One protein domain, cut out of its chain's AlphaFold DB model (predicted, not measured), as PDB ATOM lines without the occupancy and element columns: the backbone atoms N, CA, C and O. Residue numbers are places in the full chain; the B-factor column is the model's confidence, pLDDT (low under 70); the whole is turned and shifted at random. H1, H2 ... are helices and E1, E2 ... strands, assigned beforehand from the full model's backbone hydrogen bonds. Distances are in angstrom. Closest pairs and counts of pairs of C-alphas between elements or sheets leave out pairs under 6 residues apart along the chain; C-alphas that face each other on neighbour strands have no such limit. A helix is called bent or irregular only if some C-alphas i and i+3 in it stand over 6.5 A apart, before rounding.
ATOM      1  N   GLU A  63     -15.178  68.532 -19.130       69.50
ATOM      2  CA  GLU A  63     -14.929  69.762 -18.379       69.50
ATOM      3  C   GLU A  63     -15.307  71.018 -19.173       69.50
ATOM      4  O   GLU A  63     -15.879  71.949 -18.615       69.50
ATOM      5  N   LEU A  64     -15.052  71.056 -20.482       73.50
ATOM      6  CA  LEU A  64     -15.439  72.181 -21.340       73.50
ATOM      7  C   LEU A  64     -16.954  72.244 -21.545       73.50
ATOM      8  O   LEU A  64     -17.515  73.342 -21.610       73.50
ATOM      9  N   TYR A  65     -17.636  71.095 -21.552       77.56
ATOM     10  CA  TYR A  65     -19.098  71.045 -21.601       77.56
ATOM     11  C   TYR A  65     -19.738  71.752 -20.394       77.56
ATOM     12  O   TYR A  65     -20.696  72.510 -20.564       77.56
ATOM     13  N   TYR A  66     -19.169  71.596 -19.191       79.06
ATOM     14  CA  TYR A  66     -19.616  72.312 -17.989       79.06
ATOM     15  C   TYR A  66     -19.586  73.839 -18.177       79.06
ATOM     16  O   TYR A  66     -20.528  74.537 -17.786       79.06
ATOM     17  N   PHE A  67     -18.540  74.364 -18.820       78.75
ATOM     18  CA  PHE A  67     -18.416  75.795 -19.098       78.75
ATOM     19  C   PHE A  67     -19.365  76.274 -20.206       78.75
ATOM     20  O   PHE A  67     -19.829  77.408 -20.166       78.75
ATOM     21  N   MET A  68     -19.726  75.430 -21.172       75.94
ATOM     22  CA  MET A  68     -20.704  75.810 -22.200       75.94
ATOM     23  C   MET A  68     -22.151  75.799 -21.682       75.94
ATOM     24  O   MET A  68     -22.965  76.657 -22.066       75.94
ATOM     25  N   ALA A  69     -22.469  74.826 -20.823       77.56
ATOM     26  CA  ALA A  69     -23.805  74.597 -20.283       77.56
ATOM     27  C   ALA A  69     -24.214  75.652 -19.241       77.56
ATOM     28  O   ALA A  69     -25.382  76.043 -19.177       77.56
ATOM     29  N   ASN A  70     -23.261  76.160 -18.460       78.62
ATOM     30  CA  ASN A  70     -23.532  77.111 -17.387       78.62
ATOM     31  C   ASN A  70     -23.378  78.575 -17.834       78.62
ATOM     32  O   ASN A  70     -22.638  78.911 -18.753       78.62
ATOM     33  N   ARG A  71     -24.115  79.480 -17.176       74.44
ATOM     34  CA  ARG A  71     -24.050  80.944 -17.416       74.44
ATOM     35  C   ARG A  71     -23.555  81.747 -16.216       74.44
ATOM     36  O   ARG A  71     -23.418  82.970 -16.303       74.44
ATOM     37  N   ARG A  72     -23.349  81.069 -15.092       78.94
ATOM     38  CA  ARG A  72     -22.922  81.651 -13.826       78.94
ATOM     39  C   ARG A  72     -21.715  80.869 -13.363       78.94
ATOM     40  O   ARG A  72     -21.788  79.649 -13.270       78.94
ATOM     41  N   PHE A  73     -20.638  81.589 -13.100       83.38
ATOM     42  CA  PHE A  73     -19.379  81.001 -12.681       83.38
ATOM     43  C   PHE A  73     -18.817  81.757 -11.492       83.38
ATOM     44  O   PHE A  73     -19.050  82.954 -11.307       83.38
ATOM     45  N   ARG A  74     -18.003  81.065 -10.717       82.56
ATOM     46  CA  ARG A  74     -17.085  81.648  -9.757       82.56
ATOM     47  C   ARG A  74     -15.704  81.703 -10.375       82.56
ATOM     48  O   ARG A  74     -15.327  80.917 -11.236       82.56
ATOM     49  N   VAL A  75     -14.897  82.625  -9.875       79.62
ATOM     50  CA  VAL A  75     -13.475  82.704 -10.231       79.62
ATOM     51  C   VAL A  75     -12.753  81.374  -9.965       79.62
ATOM     52  O   VAL A  75     -11.862  80.985 -10.716       79.62
ATOM     53  N   GLN A  76     -13.145  80.675  -8.897       80.19
ATOM     54  CA  GLN A  76     -12.555  79.400  -8.497       80.19
ATOM     55  C   GLN A  76     -12.788  78.300  -9.535       80.19
ATOM     56  O   GLN A  76     -11.870  77.512  -9.753       80.19
ATOM     57  N   ASP A  77     -13.933  78.314 -10.225       83.00
ATOM     58  CA  ASP A  77     -14.278  77.322 -11.249       83.00
ATOM     59  C   ASP A  77     -13.242  77.332 -12.377       83.00
ATOM     60  O   ASP A  77     -12.774  76.284 -12.797       83.00
ATOM     61  N   PHE A  78     -12.782  78.518 -12.794       82.50
ATOM     62  CA  PHE A  78     -11.726  78.655 -13.802       82.50
ATOM     63  C   PHE A  78     -10.316  78.431 -13.240       82.50
ATOM     64  O   PHE A  78      -9.437  77.934 -13.939       82.50
ATOM     65  N   LEU A  79     -10.054  78.811 -11.985       82.12
ATOM     66  CA  LEU A  79      -8.728  78.629 -11.372       82.12
ATOM     67  C   LEU A  79      -8.424  77.168 -11.008       82.12
ATOM     68  O   LEU A  79      -7.245  76.826 -10.856       82.12
ATOM     69  N   GLY A  80      -9.460  76.343 -10.842       81.50
ATOM     70  CA  GLY A  80      -9.357  74.901 -10.622       81.50
ATOM     71  C   GLY A  80      -8.959  74.119 -11.874       81.50
ATOM     72  O   GLY A  80      -8.351  73.064 -11.742       81.50
ATOM     73  N   VAL A  81      -9.217  74.670 -13.064       83.19
ATOM     74  CA  VAL A  81      -8.886  74.034 -14.345       83.19
ATOM     75  C   VAL A  81      -7.372  73.930 -14.532       83.19
ATOM     76  O   VAL A  81      -6.603  74.840 -14.178       83.19
ATOM     77  N   GLU A  82      -6.944  72.820 -15.126       82.38
ATOM     78  CA  GLU A  82      -5.560  72.589 -15.519       82.38
ATOM     79  C   GLU A  82      -5.053  73.667 -16.485       82.38
ATOM     80  O   GLU A  82      -5.790  74.214 -17.305       82.38
ATOM     81  N   GLN A  83      -3.760  73.988 -16.409       77.62
ATOM     82  CA  GLN A  83      -3.201  75.131 -17.141       77.62
ATOM     83  C   GLN A  83      -3.389  75.030 -18.660       77.62
ATOM     84  O   GLN A  83      -3.673  76.042 -19.295       77.62
ATOM     85  N   HIS A  84      -3.276  73.830 -19.232       78.75
ATOM     86  CA  HIS A  84      -3.407  73.629 -20.675       78.75
ATOM     87  C   HIS A  84      -4.863  73.724 -21.166       78.75
ATOM     88  O   HIS A  84      -5.096  74.123 -22.303       78.75
ATOM     89  N   LYS A  85      -5.847  73.434 -20.303       83.50
ATOM     90  CA  LYS A  85      -7.283  73.575 -20.605       83.50
ATOM     91  C   LYS A  85      -7.848  74.939 -20.226       83.50
ATOM     92  O   LYS A  85      -8.947  75.294 -20.641       83.50
ATOM     93  N   PHE A  86      -7.105  75.720 -19.444       84.88
ATOM     94  CA  PHE A  86      -7.556  76.993 -18.894       84.88
ATOM     95  C   PHE A  86      -8.073  77.963 -19.963       84.88
ATOM     96  O   PHE A  86      -9.137  78.558 -19.802       84.88
ATOM     97  N   VAL A  87      -7.341  78.103 -21.072       84.56
ATOM     98  CA  VAL A  87      -7.744  79.002 -22.160       84.56
ATOM     99  C   VAL A  87      -9.010  78.483 -22.843       84.56
ATOM    100  O   VAL A  87      -9.943  79.253 -23.046       84.56
ATOM    101  N   ALA A  88      -9.102  77.180 -23.107       84.94
ATOM    102  CA  ALA A  88     -10.306  76.579 -23.672       84.94
ATOM    103  C   ALA A  88     -11.529  76.761 -22.755       84.94
ATOM    104  O   ALA A  88     -12.592  77.147 -23.232       84.94
ATOM    105  N   ALA A  89     -11.367  76.591 -21.439       85.69
ATOM    106  CA  ALA A  89     -12.430  76.812 -20.456       85.69
ATOM    107  C   ALA A  89     -12.903  78.272 -20.433       85.69
ATOM    108  O   ALA A  89     -14.103  78.535 -20.376       85.69
ATOM    109  N   ILE A  90     -11.980  79.232 -20.538       86.38
ATOM    110  CA  ILE A  90     -12.313  80.654 -20.669       86.38
ATOM    111  C   ILE A  90     -13.123  80.909 -21.935       86.38
ATOM    112  O   ILE A  90     -14.175  81.535 -21.859       86.38
ATOM    113  N   TYR A  91     -12.682  80.419 -23.089       85.50
ATOM    114  CA  TYR A  91     -13.406  80.641 -24.342       85.50
ATOM    115  C   TYR A  91     -14.790  79.982 -24.313       85.50
ATOM    116  O   TYR A  91     -15.787  80.633 -24.635       85.50
ATOM    117  N   ALA A  92     -14.885  78.755 -23.804       85.81
ATOM    118  CA  ALA A  92     -16.143  78.037 -23.646       85.81
ATOM    119  C   ALA A  92     -17.109  78.741 -22.673       85.81
ATOM    120  O   ALA A  92     -18.288  78.907 -22.985       85.81
ATOM    121  N   GLY A  93     -16.618  79.200 -21.520       84.19
ATOM    122  CA  GLY A  93     -17.450  79.779 -20.462       84.19
ATOM    123  C   GLY A  93     -17.799  81.248 -20.664       84.19
ATOM    124  O   GLY A  93     -18.934  81.659 -20.430       84.19
ATOM    125  N   LEU A  94     -16.833  82.058 -21.101       82.94
ATOM    126  CA  LEU A  94     -16.987  83.508 -21.247       82.94
ATOM    127  C   LEU A  94     -17.430  83.917 -22.646       82.94
ATOM    128  O   LEU A  94     -18.291  84.784 -22.787       82.94
ATOM    129  N   LEU A  95     -16.837  83.308 -23.671       82.19
ATOM    130  CA  LEU A  95     -17.088  83.669 -25.068       82.19
ATOM    131  C   LEU A  95     -18.113  82.738 -25.727       82.19
ATOM    132  O   LEU A  95     -18.724  83.103 -26.731       82.19
ATOM    133  N   ARG A  96     -18.391  81.580 -25.113       81.25
ATOM    134  CA  ARG A  96     -19.312  80.540 -25.601       81.25
ATOM    135  C   ARG A  96     -18.987  80.129 -27.035       81.25
ATOM    136  O   ARG A  96     -19.875  80.045 -27.883       81.25
ATOM    137  N   ARG A  97     -17.694  79.948 -27.286       79.00
ATOM    138  CA  ARG A  97     -17.115  79.446 -28.532       79.00
ATOM    139  C   ARG A  97     -15.825  78.698 -28.226       79.00
ATOM    140  O   ARG A  97     -15.287  78.823 -27.128       79.00
ATOM    141  N   GLU A  98     -15.325  77.958 -29.201       75.56
ATOM    142  CA  GLU A  98     -14.001  77.353 -29.106       75.56
ATOM    143  C   GLU A  98     -12.887  78.409 -29.215       75.56
ATOM    144  O   GLU A  98     -13.084  79.469 -29.832       75.56
ATOM    145  N   PRO A  99     -11.726  78.153 -28.585       73.12
ATOM    146  CA  PRO A  99     -10.567  79.017 -28.717       73.12
ATOM    147  C   PRO A  99     -10.061  79.026 -30.156       73.12
ATOM    148  O   PRO A  99      -9.787  77.981 -30.741       73.12
ATOM    149  N   ASP A 100      -9.908  80.221 -30.723       76.12
ATOM    150  CA  ASP A 100      -9.220  80.368 -31.999       76.12
ATOM    151  C   ASP A 100      -7.705  80.152 -31.812       76.12
ATOM    152  O   ASP A 100      -7.166  80.484 -30.750       76.12
ATOM    153  N   PRO A 101      -6.988  79.613 -32.817       70.25
ATOM    154  CA  PRO A 101      -5.561  79.303 -32.687       70.25
ATOM    155  C   PRO A 101      -4.711  80.520 -32.293       70.25
ATOM    156  O   PRO A 101      -3.760  80.391 -31.520       70.25
ATOM    157  N   GLY A 102      -5.076  81.711 -32.781       72.06
ATOM    158  CA  GLY A 102      -4.388  82.966 -32.467       72.06
ATOM    159  C   GLY A 102      -4.607  83.414 -31.022       72.06
ATOM    160  O   GLY A 102      -3.655  83.730 -30.309       72.06
ATOM    161  N   GLY A 103      -5.850  83.379 -30.553       69.06
ATOM    162  CA  GLY A 103      -6.239  83.704 -29.189       69.06
ATOM    163  C   GLY A 103      -5.712  82.704 -28.162       69.06
ATOM    164  O   GLY A 103      -5.265  83.103 -27.083       69.06
ATOM    165  N   ALA A 104      -5.690  81.414 -28.507       68.88
ATOM    166  CA  ALA A 104      -5.074  80.372 -27.697       68.88
ATOM    167  C   ALA A 104      -3.576  80.631 -27.505       68.88
ATOM    168  O   ALA A 104      -3.090  80.619 -26.372       68.88
ATOM    169  N   ALA A 105      -2.861  80.927 -28.593       70.81
ATOM    170  CA  ALA A 105      -1.440  81.251 -28.556       70.81
ATOM    171  C   ALA A 105      -1.165  82.544 -27.773       70.81
ATOM    172  O   ALA A 105      -0.241  82.579 -26.961       70.81
ATOM    173  N   TYR A 106      -2.002  83.574 -27.931       71.75
ATOM    174  CA  TYR A 106      -1.879  84.836 -27.201       71.75
ATOM    175  C   TYR A 106      -1.924  84.623 -25.681       71.75
ATOM    176  O   TYR A 106      -0.989  84.996 -24.973       71.75
ATOM    177  N   TYR A 107      -2.956  83.944 -25.172       70.62
ATOM    178  CA  TYR A 107      -3.095  83.726 -23.728       70.62
ATOM    179  C   TYR A 107      -2.181  82.629 -23.173       70.62
ATOM    180  O   TYR A 107      -1.838  82.687 -21.996       70.62
ATOM    181  N   SER A 108      -1.757  81.667 -23.998       69.69
ATOM    182  CA  SER A 108      -0.797  80.631 -23.588       69.69
ATOM    183  C   SER A 108       0.648  81.142 -23.574       69.69
ATOM    184  O   SER A 108       1.453  80.666 -22.777       69.69
ATOM    185  N   SER A 109       0.981  82.128 -24.420       66.62
ATOM    186  CA  SER A 109       2.305  82.771 -24.437       66.62
ATOM    187  C   SER A 109       2.550  83.645 -23.201       66.62
ATOM    188  O   SER A 109       3.678  83.748 -22.717       66.62
ATOM    189  N   GLY A 110       1.489  84.228 -22.632       61.88
ATOM    190  CA  GLY A 110       1.536  84.873 -21.327       61.88
ATOM    191  C   GLY A 110       1.611  83.811 -20.236       61.88
ATOM    192  O   GLY A 110       0.670  83.051 -20.060       61.88
ATOM    193  N   ALA A 111       2.715  83.746 -19.490       57.91
ATOM    194  CA  ALA A 111       2.962  82.710 -18.487       57.91
ATOM    195  C   ALA A 111       1.789  82.522 -17.492       57.91
ATOM    196  O   ALA A 111       1.734  83.159 -16.432       57.91
ATOM    197  N   LEU A 112       0.900  81.561 -17.778       67.88
ATOM    198  CA  LEU A 112      -0.208  81.107 -16.918       67.88
ATOM    199  C   LEU A 112       0.276  80.376 -15.650       67.88
ATOM    200  O   LEU A 112      -0.528  79.884 -14.854       67.88
ATOM    201  N   ALA A 113       1.594  80.379 -15.427       64.88
ATOM    202  CA  ALA A 113       2.329  79.737 -14.345       64.88
ATOM    203  C   ALA A 113       1.826  80.091 -12.935       64.88
ATOM    204  O   ALA A 113       2.114  79.382 -11.976       64.88
ATOM    205  N   SER A 114       1.060  81.177 -12.780       70.19
ATOM    206  CA  SER A 114       0.467  81.556 -11.498       70.19
ATOM    207  C   SER A 114      -1.044  81.748 -11.600       70.19
ATOM    208  O   SER A 114      -1.567  82.252 -12.597       70.19
ATOM    209  N   ARG A 115      -1.758  81.424 -10.512       73.00
ATOM    210  CA  ARG A 115      -3.190  81.751 -10.355       73.00
ATOM    211  C   ARG A 115      -3.460  83.257 -10.515       73.00
ATOM    212  O   ARG A 115      -4.540  83.636 -10.946       73.00
ATOM    213  N   TYR A 116      -2.461  84.099 -10.228       69.06
ATOM    214  CA  TYR A 116      -2.500  85.547 -10.448       69.06
ATOM    215  C   TYR A 116      -2.668  85.909 -11.931       69.06
ATOM    216  O   TYR A 116      -3.599  86.631 -12.277       69.06
ATOM    217  N   HIS A 117      -1.807  85.383 -12.808       76.12
ATOM    218  CA  HIS A 117      -1.909  85.653 -14.246       76.12
ATOM    219  C   HIS A 117      -3.206  85.101 -14.825       76.12
ATOM    220  O   HIS A 117      -3.882  85.800 -15.572       76.12
ATOM    221  N   ARG A 118      -3.608  83.899 -14.397       82.19
ATOM    222  CA  ARG A 118      -4.893  83.306 -14.779       82.19
ATOM    223  C   ARG A 118      -6.071  84.216 -14.427       82.19
ATOM    224  O   ARG A 118      -6.910  84.485 -15.278       82.19
ATOM    225  N   LEU A 119      -6.098  84.785 -13.223       80.69
ATOM    226  CA  LEU A 119      -7.138  85.747 -12.863       80.69
ATOM    227  C   LEU A 119      -7.128  87.003 -13.745       80.69
ATOM    228  O   LEU A 119      -8.190  87.470 -14.156       80.69
ATOM    229  N   GLY A 120      -5.942  87.530 -14.050       76.94
ATOM    230  CA  GLY A 120      -5.789  88.657 -14.969       76.94
ATOM    231  C   GLY A 120      -6.399  88.365 -16.341       76.94
ATOM    232  O   GLY A 120      -7.134  89.197 -16.865       76.94
ATOM    233  N   VAL A 121      -6.184  87.157 -16.871       83.19
ATOM    234  CA  VAL A 121      -6.783  86.707 -18.136       83.19
ATOM    235  C   VAL A 121      -8.309  86.611 -18.039       83.19
ATOM    236  O   VAL A 121      -8.994  87.127 -18.916       83.19
ATOM    237  N   ILE A 122      -8.865  86.039 -16.962       84.88
ATOM    238  CA  ILE A 122     -10.329  85.965 -16.758       84.88
ATOM    239  C   ILE A 122     -10.948  87.366 -16.793       84.88
ATOM    240  O   ILE A 122     -11.972  87.588 -17.438       84.88
ATOM    241  N   ILE A 123     -10.317  88.325 -16.112       80.00
ATOM    242  CA  ILE A 123     -10.779  89.715 -16.066       80.00
ATOM    243  C   ILE A 123     -10.642  90.365 -17.444       80.00
ATOM    244  O   ILE A 123     -11.608  90.959 -17.921       80.00
ATOM    245  N   ALA A 124      -9.495  90.221 -18.108       80.12
ATOM    246  CA  ALA A 124      -9.267  90.776 -19.440       80.12
ATOM    247  C   ALA A 124     -10.309  90.270 -20.450       80.12
ATOM    248  O   ALA A 124     -10.920  91.072 -21.152       80.12
ATOM    249  N   VAL A 125     -10.586  88.963 -20.463       82.69
ATOM    250  CA  VAL A 125     -11.563  88.360 -21.377       82.69
ATOM    251  C   VAL A 125     -12.994  88.740 -21.006       82.69
ATOM    252  O   VAL A 125     -13.778  89.086 -21.882       82.69
ATOM    253  N   ARG A 126     -13.369  88.746 -19.721       82.12
ATOM    254  CA  ARG A 126     -14.734  89.124 -19.319       82.12
ATOM    255  C   ARG A 126     -15.068  90.582 -19.634       82.12
ATOM    256  O   ARG A 126     -16.232  90.898 -19.900       82.12
ATOM    257  N   PHE A 127     -14.082  91.470 -19.529       76.25
ATOM    258  CA  PHE A 127     -14.254  92.903 -19.760       76.25
ATOM    259  C   PHE A 127     -13.868  93.354 -21.175       76.25
ATOM    260  O   PHE A 127     -14.000  94.544 -21.460       76.25
ATOM    261  N   SER A 128     -13.462  92.437 -22.058       79.44
ATOM    262  CA  SER A 128     -13.317  92.720 -23.488       79.44
ATOM    263  C   SER A 128     -14.674  93.039 -24.122       79.44
ATOM    264  O   SER A 128     -15.729  92.767 -23.541       79.44
ATOM    265  N   ASP A 129     -14.673  93.627 -25.317       72.75
ATOM    266  CA  ASP A 129     -15.911  93.900 -26.060       72.75
ATOM    267  C   ASP A 129     -16.701  92.614 -26.326       72.75
ATOM    268  O   ASP A 129     -17.918  92.569 -26.139       72.75
ATOM    269  N   GLU A 130     -15.986  91.533 -26.633       74.69
ATOM    270  CA  GLU A 130     -16.568  90.218 -26.880       74.69
ATOM    271  C   GLU A 130     -17.193  89.607 -25.611       74.69
ATOM    272  O   GLU A 130     -18.343  89.163 -25.623       74.69
ATOM    273  N   GLY A 131     -16.488  89.646 -24.474       76.62
ATOM    274  CA  GLY A 131     -17.009  89.145 -23.198       76.62
ATOM    275  C   GLY A 131     -18.159  89.989 -22.643       76.62
ATOM    276  O   GLY A 131     -19.079  89.463 -22.008       76.62
ATOM    277  N   ARG A 132     -18.154  91.302 -22.914       77.19
ATOM    278  CA  ARG A 132     -19.266  92.204 -22.590       77.19
ATOM    279  C   ARG A 132     -20.508  91.887 -23.416       77.19
ATOM    280  O   ARG A 132     -21.588  91.813 -22.830       77.19
ATOM    281  N   ALA A 133     -20.356  91.615 -24.712       76.94
ATOM    282  CA  ALA A 133     -21.464  91.238 -25.589       76.94
ATOM    283  C   ALA A 133     -22.164  89.940 -25.144       76.94
ATOM    284  O   ALA A 133     -23.376  89.802 -25.297       76.94
ATOM    285  N   ARG A 134     -21.426  88.995 -24.544       77.06
ATOM    286  CA  ARG A 134     -21.973  87.704 -24.080       77.06
ATOM    287  C   ARG A 134     -22.613  87.742 -22.686       77.06
ATOM    288  O   ARG A 134     -23.298  86.791 -22.317       77.06
ATOM    289  N   ASN A 135     -22.418  88.826 -21.927       74.69
ATOM    290  CA  ASN A 135     -23.028  89.104 -20.618       74.69
ATOM    291  C   ASN A 135     -23.016  87.930 -19.610       74.69
ATOM    292  O   ASN A 135     -23.976  87.701 -18.871       74.69
ATOM    293  N   VAL A 136     -21.919  87.172 -19.569       77.94
ATOM    294  CA  VAL A 136     -21.749  86.044 -18.637       77.94
ATOM    295  C   VAL A 136     -21.593  86.567 -17.208       77.94
ATOM    296  O   VAL A 136     -20.898  87.560 -16.976       77.94
ATOM    297  N   GLN A 137     -22.223  85.938 -16.219       74.44
ATOM    298  CA  GLN A 137     -22.098  86.376 -14.827       74.44
ATOM    299  C   GLN A 137     -20.936  85.645 -14.155       74.44
ATOM    300  O   GLN A 137     -20.963  84.421 -14.042       74.44
ATOM    301  N   ILE A 138     -19.932  86.395 -13.690       76.69
ATOM    302  CA  ILE A 138     -18.905  85.852 -12.796       76.69
ATOM    303  C   ILE A 138     -19.045  86.502 -11.425       76.69
ATOM    304  O   ILE A 138     -18.859  87.714 -11.279       76.69
ATOM    305  N   GLU A 139     -19.368  85.687 -10.425       74.31
ATOM    306  CA  GLU A 139     -19.485  86.125  -9.038       74.31
ATOM    307  C   GLU A 139     -18.150  86.698  -8.546       74.31
ATOM    308  O   GLU A 139     -17.071  86.164  -8.818       74.31
ATOM    309  N   ASN A 140     -18.225  87.811  -7.812       67.56
ATOM    310  CA  ASN A 140     -17.087  88.499  -7.192       67.56
ATOM    311  C   ASN A 140     -16.032  89.068  -8.162       67.56
ATOM    312  O   ASN A 140     -15.022  89.608  -7.715       67.56
ATOM    313  N   LEU A 141     -16.248  89.034  -9.481       70.94
ATOM    314  CA  LEU A 141     -15.246  89.516 -10.440       70.94
ATOM    315  C   LEU A 141     -15.054  91.043 -10.407       70.94
ATOM    316  O   LEU A 141     -13.946  91.534 -10.608       70.94
ATOM    317  N   LEU A 142     -16.116  91.802 -10.118       68.50
ATOM    318  CA  LEU A 142     -16.051  93.259  -9.936       68.50
ATOM    319  C   LEU A 142     -15.198  93.646  -8.725       68.50
ATOM    320  O   LEU A 142     -14.399  94.577  -8.818       68.50
ATOM    321  N   PHE A 143     -15.320  92.891  -7.629       71.06
ATOM    322  CA  PHE A 143     -14.467  93.040  -6.456       71.06
ATOM    323  C   PHE A 143     -13.000  92.805  -6.832       71.06
ATOM    324  O   PHE A 143     -12.165  93.675  -6.603       71.06
ATOM    325  N   TRP A 144     -12.693  91.704  -7.526       66.56
ATOM    326  CA  TRP A 144     -11.327  91.420  -7.985       66.56
ATOM    327  C   TRP A 144     -10.781  92.468  -8.961       66.56
ATOM    328  O   TRP A 144      -9.612  92.835  -8.865       66.56
ATOM    329  N   ARG A 145     -11.613  93.003  -9.865       71.00
ATOM    330  CA  ARG A 145     -11.232  94.108 -10.759       71.00
ATOM    331  C   ARG A 145     -10.884  95.372  -9.975       71.00
ATOM    332  O   ARG A 145      -9.898  96.024 -10.309       71.00
ATOM    333  N   LEU A 146     -11.669  95.727  -8.959       69.75
ATOM    334  CA  LEU A 146     -11.354  96.869  -8.098       69.75
ATOM    335  C   LEU A 146     -10.046  96.636  -7.347       69.75
ATOM    336  O   LEU A 146      -9.183  97.506  -7.336       69.75
ATOM    337  N   VAL A 147      -9.873  95.446  -6.782       67.38
ATOM    338  CA  VAL A 147      -8.662  95.077  -6.052       67.38
ATOM    339  C   VAL A 147      -7.423  95.165  -6.956       67.38
ATOM    340  O   VAL A 147      -6.431  95.767  -6.559       67.38
ATOM    341  N   LEU A 148      -7.485  94.656  -8.191       65.81
ATOM    342  CA  LEU A 148      -6.391  94.769  -9.167       65.81
ATOM    343  C   LEU A 148      -6.126  96.209  -9.623       65.81
ATOM    344  O   LEU A 148      -4.986  96.541  -9.927       65.81
ATOM    345  N   LYS A 149      -7.162  97.053  -9.683       67.38
ATOM    346  CA  LYS A 149      -7.033  98.458 -10.089       67.38
ATOM    347  C   LYS A 149      -6.477  99.350  -8.973       67.38
ATOM    348  O   LYS A 149      -5.790 100.318  -9.278       67.38
ATOM    349  N   PHE A 150      -6.789  99.056  -7.711       64.50
ATOM    350  CA  PHE A 150      -6.501  99.948  -6.583       64.50
ATOM    351  C   PHE A 150      -5.387  99.462  -5.645       64.50
ATOM    352  O   PHE A 150      -4.775 100.292  -4.977       64.50
ATOM    353  N   MET A 151      -5.078  98.162  -5.578       61.34
ATOM    354  CA  MET A 151      -3.972  97.676  -4.746       61.34
ATOM    355  C   MET A 151      -2.657  97.619  -5.519       61.34
ATOM    356  O   MET A 151      -2.594  97.144  -6.653       61.34
ATOM    357  N   ARG A 152      -1.561  98.010  -4.853       58.97
ATOM    358  CA  ARG A 152      -0.209  97.786  -5.378       58.97
ATOM    359  C   ARG A 152       0.019  96.278  -5.595       58.97
ATOM    360  O   ARG A 152      -0.368  95.483  -4.731       58.97
ATOM    361  N   PRO A 153       0.711  95.859  -6.676       59.03
ATOM    362  CA  PRO A 153       0.838  94.447  -7.074       59.03
ATOM    363  C   PRO A 153       1.337  93.495  -5.969       59.03
ATOM    364  O   PRO A 153       1.041  92.299  -5.973       59.03
ATOM    365  N   VAL A 154       2.096  94.029  -5.007       58.12
ATOM    366  CA  VAL A 154       2.747  93.284  -3.920       58.12
ATOM    367  C   VAL A 154       1.799  92.957  -2.760       58.12
ATOM    368  O   VAL A 154       1.883  91.878  -2.174       58.12
ATOM    369  N   GLU A 155       0.882  93.866  -2.430       60.31
ATOM    370  CA  GLU A 155      -0.060  93.708  -1.311       60.31
ATOM    371  C   GLU A 155      -1.175  92.721  -1.685       60.31
ATOM    372  O   GLU A 155      -1.592  91.884  -0.881       60.31
ATOM    373  N   TYR A 156      -1.563  92.736  -2.958       63.88
ATOM    374  CA  TYR A 156      -2.528  91.813  -3.527       63.88
ATOM    375  C   TYR A 156      -2.080  90.348  -3.474       63.88
ATOM    376  O   TYR A 156      -2.862  89.471  -3.106       63.88
ATOM    377  N   ARG A 157      -0.807  90.065  -3.791       61.44
ATOM    378  CA  ARG A 157      -0.258  88.698  -3.724       61.44
ATOM    379  C   ARG A 157      -0.410  88.095  -2.327       61.44
ATOM    380  O   ARG A 157      -0.715  86.912  -2.213       61.44
ATOM    381  N   ARG A 158      -0.246  88.898  -1.269       63.31
ATOM    382  CA  ARG A 158      -0.427  88.445   0.120       63.31
ATOM    383  C   ARG A 158      -1.897  88.212   0.468       63.31
ATOM    384  O   ARG A 158      -2.197  87.226   1.134       63.31
ATOM    385  N   ALA A 159      -2.799  89.080   0.008       62.91
ATOM    386  CA  ALA A 159      -4.238  88.915   0.216       62.91
ATOM    387  C   ALA A 159      -4.779  87.663  -0.498       62.91
ATOM    388  O   ALA A 159      -5.497  86.868   0.106       62.91
ATOM    389  N   LEU A 160      -4.348  87.430  -1.743       64.94
ATOM    390  CA  LEU A 160      -4.755  86.270  -2.535       64.94
ATOM    391  C   LEU A 160      -4.287  84.945  -1.913       64.94
ATOM    392  O   LEU A 160      -5.043  83.982  -1.899       64.94
ATOM    393  N   ILE A 161      -3.070  84.897  -1.356       66.56
ATOM    394  CA  ILE A 161      -2.542  83.698  -0.677       66.56
ATOM    395  C   ILE A 161      -3.318  83.383   0.613       66.56
ATOM    396  O   ILE A 161      -3.464  82.213   0.954       66.56
ATOM    397  N   ARG A 162      -3.833  84.394   1.326       64.31
ATOM    398  CA  ARG A 162      -4.632  84.180   2.547       64.31
ATOM    399  C   ARG A 162      -6.073  83.761   2.276       64.31
ATOM    400  O   ARG A 162      -6.636  83.076   3.111       64.31
ATOM    401  N   MET A 163      -6.659  84.176   1.154       60.34
ATOM    402  CA  MET A 163      -8.050  83.854   0.804       60.34
ATOM    403  C   MET A 163      -8.210  82.557  -0.009       60.34
ATOM    404  O   MET A 163      -9.336  82.129  -0.235       60.34
ATOM    405  N   LEU A 164      -7.112  81.955  -0.484       60.00
ATOM    406  CA  LEU A 164      -7.118  80.657  -1.179       60.00
ATOM    407  C   LEU A 164      -6.693  79.469  -0.290       60.00
ATOM    408  O   LEU A 164      -6.480  78.376  -0.815       60.00
ATOM    409  N   LYS A 165      -6.545  79.692   1.018       47.88
ATOM    410  CA  LYS A 165      -6.422  78.655   2.049       47.88
ATOM    411  C   LYS A 165      -7.772  78.474   2.724       47.88
ATOM    412  O   LYS A 165      -8.067  77.316   3.071       47.88
TER     413      LYS A 165
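What this domain is: This is residues 63 to 165 of the 165 residues of the protein "DUF4214 domain-containing protein" of Caulobacter sp. 602-2 (UniProt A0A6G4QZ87). Two longer helices, H3 and H5, run side by side in a compact helical core, and the shorter helices H1, H2, H4 and H6 gather round H3, with a tiny sheet of strands E1 and E2 at one side. At one end of the longest axis H7 and H8 fold back on each other as a loosely attached V, whose turn, residues 149 to 154, sticks out. The printed part has 103 residues with eight named helices and two named strands, in the order H1, E1, H2, H3, H4, H5, H6, E2, H7, H8; the sheet has the order E1, E2 and is parallel. The class is mostly helix. The whole is compact, with a radius of gyration of the C-alphas of 13.2 A and spans of 35 by 26 by 26 A.

How they stand to each other: The sheet has strands E1, residues 72 to 74, and E2, residues 137 to 139, parallel with 31 degrees between their directions; C-alphas 73 and 138, which face each other, are 4.9 A apart. N 73 and O 137 at 3.0 A and N 139 and O 73 at 2.9 A are within hydrogen-bond range. E1 and E2 with the helices between them form a strand-helix-strand unit, two parallel neighbour strands joined through helices. The hub is H3, residues 83 to 95, which touches five helices. Its residues 88 to 93 touch H1, residues 63 to 69, closest at the C-alphas of Phe 67 and Gly 93, 4.3 A, at a shallow tilt of 6 degrees, the same way. H3 touches H5, residues 115 to 127, closest at the C-alphas of Leu 94 and Arg 126, 6.4 A, at a shallow tilt of 20 degrees, the same way. H2, residues 75 to 79, touches residues 86 to 90 of H3, closest at C-alphas 78 and 86, 6.8 A, and touches H5, closest at C-alphas 79 and 115, 6.4 A. H4, residues 101 to 109, touches residues 87 to 88 of H3, closest at C-alphas 104 and 87, 6.3 A, at a steep tilt of 52 degrees, opposite ways. H6, residues 129 to 134, touches residues 94 to 95 of H3, closest at C-alphas 131 and 95, 5.8 A, only just about perpendicular at 71 degrees. H7, residues 141 to 150, is close to H5 but not clearly touching, the closest C-alphas being 145 and 123, 6.9 A. H8, residues 153 to 163, is close to H7 but not clearly touching, with C-alphas 156 and 147 closest at 7.4 A, at a tilt of 36 degrees, only just steep, opposite ways. H3 and H8 are apart. Each O i to N i+4 pair is within hydrogen-bond range in H2, H4, H5, H6 and H7, against 2 of 3 in H1, 7 of 9 in H3 and 5 of 7 in H8.

Where its parts are: H1 begins at C-alpha 63, (-14.929, 69.762, -18.379), and is 10.3 A long from first to last C-alpha. H3 is 18.1 A long and irregular, with C-alphas 84 and 87 7.1 A apart. H5 is 18.3 A long and begins at C-alpha 115, (-3.190, 81.751, -10.355). H4 is 11.9 A long, H7 14.1 A and H8 15.9 A; H8 ends at C-alpha 163, (-8.050, 83.854, 0.804).

The domain as a whole: The C-alphas of Tyr 65 and Arg 152 are the two farthest apart, at 36.5 A. The printed part has no cut and ends at residue 165, the chain's last. The links between successive named elements are tight. The mean pLDDT of the printed part is 73.9; residues 108 to 113 and 146 to 165 are among those under 70.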